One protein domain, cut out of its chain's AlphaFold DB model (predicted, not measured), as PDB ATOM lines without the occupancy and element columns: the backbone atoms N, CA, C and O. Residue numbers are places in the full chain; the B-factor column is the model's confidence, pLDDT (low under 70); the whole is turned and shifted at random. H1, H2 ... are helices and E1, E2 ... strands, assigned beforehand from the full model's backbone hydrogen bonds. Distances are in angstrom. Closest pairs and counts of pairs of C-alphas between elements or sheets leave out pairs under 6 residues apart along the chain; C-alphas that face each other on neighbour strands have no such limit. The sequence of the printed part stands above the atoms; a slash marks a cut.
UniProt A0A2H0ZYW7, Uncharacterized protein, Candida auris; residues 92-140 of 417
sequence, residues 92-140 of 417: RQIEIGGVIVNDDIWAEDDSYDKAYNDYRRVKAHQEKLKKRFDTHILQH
ATOM      1  N   ARG A  92     218.142 155.503  35.826       61.31
ATOM      2  CA  ARG A  92     218.718 156.724  36.366       61.31
ATOM      3  C   ARG A  92     217.679 157.263  37.324       61.31
ATOM      4  O   ARG A  92     216.597 157.655  36.921       61.31
ATOM      5  N   GLN A  93     218.004 157.272  38.605       68.75
ATOM      6  CA  GLN A  93     217.213 158.014  39.575       68.75
ATOM      7  C   GLN A  93     217.348 159.505  39.258       68.75
ATOM      8  O   GLN A  93     218.418 160.089  39.455       68.75
ATOM      9  N   ILE A  94     216.284 160.107  38.727       71.81
ATOM     10  CA  ILE A  94     216.225 161.547  38.489       71.81
ATOM     11  C   ILE A  94     215.655 162.186  39.753       71.81
ATOM     12  O   ILE A  94     214.548 161.879  40.190       71.81
ATOM     13  N   GLU A  95     216.431 163.075  40.370       68.50
ATOM     14  CA  GLU A  95     215.999 163.831  41.542       68.50
ATOM     15  C   GLU A  95     215.410 165.172  41.087       68.50
ATOM     16  O   GLU A  95     216.139 166.093  40.711       68.50
ATOM     17  N   ILE A  96     214.082 165.299  41.114       69.69
ATOM     18  CA  ILE A  96     213.382 166.542  40.770       69.69
ATOM     19  C   ILE A  96     212.877 167.169  42.064       69.69
ATOM     20  O   ILE A  96     211.989 166.644  42.731       69.69
ATOM     21  N   GLY A  97     213.476 168.295  42.458       69.62
ATOM     22  CA  GLY A  97     213.067 169.018  43.667       69.62
ATOM     23  C   GLY A  97     213.267 168.240  44.976       69.62
ATOM     24  O   GLY A  97     212.554 168.503  45.941       69.62
ATOM     25  N   GLY A  98     214.212 167.295  45.016       70.88
ATOM     26  CA  GLY A  98     214.476 166.444  46.184       70.88
ATOM     27  C   GLY A  98     213.637 165.163  46.243       70.88
ATOM     28  O   GLY A  98     213.763 164.397  47.197       70.88
ATOM     29  N   VAL A  99     212.776 164.924  45.250       61.38
ATOM     30  CA  VAL A  99     212.039 163.666  45.101       61.38
ATOM     31  C   VAL A  99     212.772 162.804  44.081       61.38
ATOM     32  O   VAL A  99     212.964 163.220  42.939       61.38
ATOM     33  N   ILE A 100     213.196 161.616  44.511       73.19
ATOM     34  CA  ILE A 100     213.776 160.598  43.635       73.19
ATOM     35  C   ILE A 100     212.625 159.954  42.866       73.19
ATOM     36  O   ILE A 100     211.809 159.246  43.456       73.19
ATOM     37  N   VAL A 101     212.548 160.223  41.567       68.50
ATOM     38  CA  VAL A 101     211.615 159.552  40.662       68.50
ATOM     39  C   VAL A 101     212.404 158.466  39.938       68.50
ATOM     40  O   VAL A 101     213.476 158.727  39.384       68.50
ATOM     41  N   ASN A 102     211.910 157.229  40.004       64.19
ATOM     42  CA  ASN A 102     212.446 156.158  39.177       64.19
ATOM     43  C   ASN A 102     212.013 156.440  37.740       64.19
ATOM     44  O   ASN A 102     210.817 156.511  37.468       64.19
ATOM     45  N   ASP A 103     212.989 156.618  36.856       58.16
ATOM     46  CA  ASP A 103     212.804 156.889  35.427       58.16
ATOM     47  C   ASP A 103     212.444 155.599  34.673       58.16
ATOM     48  O   ASP A 103     213.042 155.243  33.658       58.16
ATOM     49  N   ASP A 104     211.525 154.823  35.249       64.38
ATOM     50  CA  ASP A 104     210.985 153.653  34.588       64.38
ATOM     51  C   ASP A 104     209.986 154.155  33.550       64.38
ATOM     52  O   ASP A 104     208.883 154.586  33.879       64.38
ATOM     53  N   ILE A 105     210.417 154.137  32.290       56.38
ATOM     54  CA  ILE A 105     209.656 154.584  31.114       56.38
ATOM     55  C   ILE A 105     208.314 153.830  31.006       56.38
ATOM     56  O   ILE A 105     207.396 154.283  30.331       56.38
ATOM     57  N   TRP A 106     208.194 152.683  31.681       59.72
ATOM     58  CA  TRP A 106     207.000 151.841  31.708       59.72
ATOM     59  C   TRP A 106     206.137 152.010  32.957       59.72
ATOM     60  O   TRP A 106     205.078 151.383  33.045       59.72
ATOM     61  N   ALA A 107     206.565 152.805  33.940       58.97
ATOM     62  CA  ALA A 107     205.704 153.131  35.063       58.97
ATOM     63  C   ALA A 107     204.564 154.003  34.535       58.97
ATOM     64  O   ALA A 107     204.820 155.118  34.095       58.97
ATOM     65  N   GLU A 108     203.332 153.474  34.574       50.81
ATOM     66  CA  GLU A 108     202.108 154.179  34.174       50.81
ATOM     67  C   GLU A 108     202.192 155.655  34.591       50.81
ATOM     68  O   GLU A 108     202.372 155.958  35.775       50.81
ATOM     69  N   ASP A 109     202.122 156.526  33.579       52.59
ATOM     70  CA  ASP A 109     202.533 157.939  33.478       52.59
ATOM     71  C   ASP A 109     202.064 158.909  34.588       52.59
ATOM     72  O   ASP A 109     202.355 160.105  34.566       52.59
ATOM     73  N   ASP A 110     201.384 158.423  35.615       61.66
ATOM     74  CA  ASP A 110     200.852 159.219  36.712       61.66
ATOM     75  C   ASP A 110     201.921 159.659  37.722       61.66
ATOM     76  O   ASP A 110     201.672 160.564  38.522       61.66
ATOM     77  N   SER A 111     203.115 159.054  37.741       67.69
ATOM     78  CA  SER A 111     204.101 159.357  38.792       67.69
ATOM     79  C   SER A 111     204.708 160.762  38.656       67.69
ATOM     80  O   SER A 111     204.811 161.489  39.652       67.69
ATOM     81  N   TYR A 112     205.044 161.179  37.429       74.12
ATOM     82  CA  TYR A 112     205.669 162.473  37.158       74.12
ATOM     83  C   TYR A 112     204.671 163.619  37.318       74.12
ATOM     84  O   TYR A 112     204.930 164.568  38.062       74.12
ATOM     85  N   ASP A 113     203.500 163.509  36.690       77.69
ATOM     86  CA  ASP A 113     202.460 164.535  36.770       77.69
ATOM     87  C   ASP A 113     201.950 164.694  38.201       77.69
ATOM     88  O   ASP A 113     201.727 165.818  38.669       77.69
ATOM     89  N   LYS A 114     201.832 163.597  38.957       79.94
ATOM     90  CA  LYS A 114     201.493 163.667  40.377       79.94
ATOM     91  C   LYS A 114     202.589 164.357  41.187       79.94
ATOM     92  O   LYS A 114     202.267 165.250  41.971       79.94
ATOM     93  N   ALA A 115     203.862 164.003  40.992       78.12
ATOM     94  CA  ALA A 115     204.976 164.642  41.696       78.12
ATOM     95  C   ALA A 115     205.085 166.141  41.364       78.12
ATOM     96  O   ALA A 115     205.272 166.969  42.260       78.12
ATOM     97  N   TYR A 116     204.892 166.510  40.098       83.56
ATOM     98  CA  TYR A 116     204.900 167.897  39.644       83.56
ATOM     99  C   TYR A 116     203.727 168.699  40.225       83.56
ATOM    100  O   TYR A 116     203.911 169.813  40.729       83.56
ATOM    101  N   ASN A 117     202.520 168.126  40.232       84.06
ATOM    102  CA  ASN A 117     201.346 168.747  40.843       84.06
ATOM    103  C   ASN A 117     201.492 168.894  42.365       84.06
ATOM    104  O   ASN A 117     201.141 169.945  42.912       84.06
ATOM    105  N   ASP A 118     202.050 167.889  43.045       79.69
ATOM    106  CA  ASP A 118     202.349 167.939  44.478       79.69
ATOM    107  C   ASP A 118     203.375 169.053  44.774       79.69
ATOM    108  O   ASP A 118     203.140 169.888  45.655       79.69
ATOM    109  N   TYR A 119     204.444 169.172  43.975       87.19
ATOM    110  CA  TYR A 119     205.412 170.273  44.072       87.19
ATOM    111  C   TYR A 119     204.749 171.648  43.897       87.19
ATOM    112  O   TYR A 119     204.959 172.557  44.707       87.19
ATOM    113  N   ARG A 120     203.892 171.807  42.881       92.06
ATOM    114  CA  ARG A 120     203.169 173.061  42.612       92.06
ATOM    115  C   ARG A 120     202.254 173.442  43.775       92.06
ATOM    116  O   ARG A 120     202.218 174.605  44.182       92.06
ATOM    117  N   ARG A 121     201.553 172.458  44.351       88.31
ATOM    118  CA  ARG A 121     200.643 172.639  45.490       88.31
ATOM    119  C   ARG A 121     201.405 173.052  46.753       88.31
ATOM    120  O   ARG A 121     200.989 173.990  47.434       88.31
ATOM    121  N   VAL A 122     202.545 172.416  47.030       85.75
ATOM    122  CA  VAL A 122     203.427 172.775  48.154       85.75
ATOM    123  C   VAL A 122     203.996 174.184  47.980       85.75
ATOM    124  O   VAL A 122     203.951 174.979  48.919       85.75
ATOM    125  N   LYS A 123     204.469 174.533  46.779       90.50
ATOM    126  CA  LYS A 123     205.019 175.863  46.484       90.50
ATOM    127  C   LYS A 123     203.970 176.967  46.649       90.50
ATOM    128  O   LYS A 123     204.230 177.957  47.330       90.50
ATOM    129  N   ALA A 124     202.762 176.764  46.121       92.62
ATOM    130  CA  ALA A 124     201.648 177.694  46.300       92.62
ATOM    131  C   ALA A 124     201.270 177.862  47.784       92.62
ATOM    132  O   ALA A 124     200.988 178.970  48.248       92.62
ATOM    133  N   HIS A 125     201.306 176.775  48.559       91.44
ATOM    134  CA  HIS A 125     201.056 176.827  49.997       91.44
ATOM    135  C   HIS A 125     202.137 177.619  50.751       91.44
ATOM    136  O   HIS A 125     201.811 178.459  51.592       91.44
ATOM    137  N   GLN A 126     203.416 177.408  50.426       90.62
ATOM    138  CA  GLN A 126     204.526 178.174  50.999       90.62
ATOM    139  C   GLN A 126     204.413 179.669  50.679       90.62
ATOM    140  O   GLN A 126     204.576 180.502  51.571       90.62
ATOM    141  N   GLU A 127     204.068 180.024  49.442       95.06
ATOM    142  CA  GLU A 127     203.872 181.420  49.048       95.06
ATOM    143  C   GLU A 127     202.684 182.060  49.784       95.06
ATOM    144  O   GLU A 127     202.769 183.200  50.242       95.06
ATOM    145  N   LYS A 128     201.593 181.310  49.983       94.06
ATOM    146  CA  LYS A 128     200.429 181.769  50.752       94.06
ATOM    147  C   LYS A 128     200.776 182.039  52.218       94.06
ATOM    148  O   LYS A 128     200.316 183.035  52.779       94.06
ATOM    149  N   LEU A 129     201.591 181.183  52.838       90.88
ATOM    150  CA  LEU A 129     202.097 181.406  54.195       90.88
ATOM    151  C   LEU A 129     203.015 182.627  54.261       90.88
ATOM    152  O   LEU A 129     202.857 183.448  55.162       90.88
ATOM    153  N   LYS A 130     203.912 182.784  53.282       92.62
ATOM    154  CA  LYS A 130     204.796 183.948  53.184       92.62
ATOM    155  C   LYS A 130     203.995 185.250  53.086       92.62
ATOM    156  O   LYS A 130     204.212 186.146  53.890       92.62
ATOM    157  N   LYS A 131     202.982 185.303  52.212       94.19
ATOM    158  CA  LYS A 131     202.077 186.461  52.096       94.19
ATOM    159  C   LYS A 131     201.380 186.785  53.418       94.19
ATOM    160  O   LYS A 131     201.345 187.947  53.804       94.19
ATOM    161  N   ARG A 132     200.871 185.779  54.146       91.19
ATOM    162  CA  ARG A 132     200.255 185.994  55.472       91.19
ATOM    163  C   ARG A 132     201.244 186.580  56.479       91.19
ATOM    164  O   ARG A 132     200.890 187.495  57.219       91.19
ATOM    165  N   PHE A 133     202.471 186.072  56.490       93.00
ATOM    166  CA  PHE A 133     203.521 186.562  57.376       93.00
ATOM    167  C   PHE A 133     203.902 188.015  57.054       93.00
ATOM    168  O   PHE A 133     203.925 188.854  57.951       93.00
ATOM    169  N   ASP A 134     204.081 188.337  55.772       89.50
ATOM    170  CA  ASP A 134     204.391 189.695  55.317       89.50
ATOM    171  C   ASP A 134     203.251 190.673  55.651       89.50
ATOM    172  O   ASP A 134     203.496 191.767  56.160       89.50
ATOM    173  N   THR A 135     201.986 190.269  55.461       92.12
ATOM    174  CA  THR A 135     200.833 191.099  55.855       92.12
ATOM    175  C   THR A 135     200.769 191.340  57.359       92.12
ATOM    176  O   THR A 135     200.444 192.449  57.782       92.12
ATOM    177  N   HIS A 136     201.120 190.337  58.167       89.81
ATOM    178  CA  HIS A 136     201.154 190.464  59.620       89.81
ATOM    179  C   HIS A 136     202.259 191.432  60.066       89.81
ATOM    180  O   HIS A 136     202.014 192.300  60.899       89.81
ATOM    181  N   ILE A 137     203.457 191.352  59.470       90.75
ATOM    182  CA  ILE A 137     204.545 192.310  59.724       90.75
ATOM    183  C   ILE A 137     204.113 193.734  59.353       90.75
ATOM    184  O   ILE A 137     204.345 194.670  60.118       90.75
ATOM    185  N   LEU A 138     203.462 193.915  58.198       93.00
ATOM    186  CA  LEU A 138     202.993 195.229  57.753       93.00
ATOM    187  C   LEU A 138     201.934 195.825  58.687       93.00
ATOM    188  O   LEU A 138     201.975 197.026  58.942       93.00
ATOM    189  N   GLN A 139     201.008 195.014  59.205       90.12
ATOM    190  CA  GLN A 139     200.037 195.464  60.208       90.12
ATOM    191  C   GLN A 139     200.737 195.878  61.502       90.12
ATOM    192  O   GLN A 139     200.544 196.992  61.978       90.12
ATOM    193  N   HIS A 140     201.649 195.042  61.999       87.00
ATOM    194  CA  HIS A 140     202.362 195.322  63.241       87.00
ATOM    195  C   HIS A 140     203.235 196.586  63.153       87.00
ATOM    196  O   HIS A 140     203.354 197.327  64.127       87.00
TER     197      HIS A 140
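Overview. This is residues 92 to 140 of the 417 residues of an uncharacterized protein of Candida auris (UniProt A0A2H0ZYW7). One long helix, H1, makes the length of the domain, and a small two-stranded hairpin, E1 and E2, sits beside its first part, residues 111 to 119. Residues 103 to 109 link the hairpin to H1, and residues 120 to 140 of the helix stick out free. The printed part has 49 residues, with two named strands and then one named helix in the order E1, E2, H1; the sheet, E1 - E2, is antiparallel and the class is mixed, helices and strands. The whole is extended, with a radius of gyration of the C-alphas of 16.3 A and spans of 54 by 17 by 6 A.

Along the chain. E1 is residues 93 to 96, beginning at C-alpha 93 at (217.213, 158.014, 39.575). E2 is residues 99 to 102. H1 is residues 110 to 140, from C-alpha 110 at (200.852, 159.219, 36.712) to C-alpha 140 at (202.362, 195.322, 63.241), a length of 44.8 A.

Arrangement. E1 and E2 form a hairpin with a tight link of 2 residues, their directions 144 degrees apart. N 101 and O 94, 2.9 A apart, and N 96 and O 99, 3.0 A apart, are within hydrogen-bond range. The closest C-alphas of E2 and H1 are those of Val 101 and Tyr 112, 7.5 A apart. E1 and H1 are apart. In H1, every O i to N i+4 pair is within hydrogen-bond range.

Size, cuts and confidence. The two C-alphas farthest apart are those of Trp 106 and His 140, 53.9 A. The printed part has no cut. The link from E2 to H1, 7 residues, is short, and residues 105 to 110 stand free. The mean pLDDT of the printed part is 78.3; 17 residues are under 70, among them residues 101 to 111.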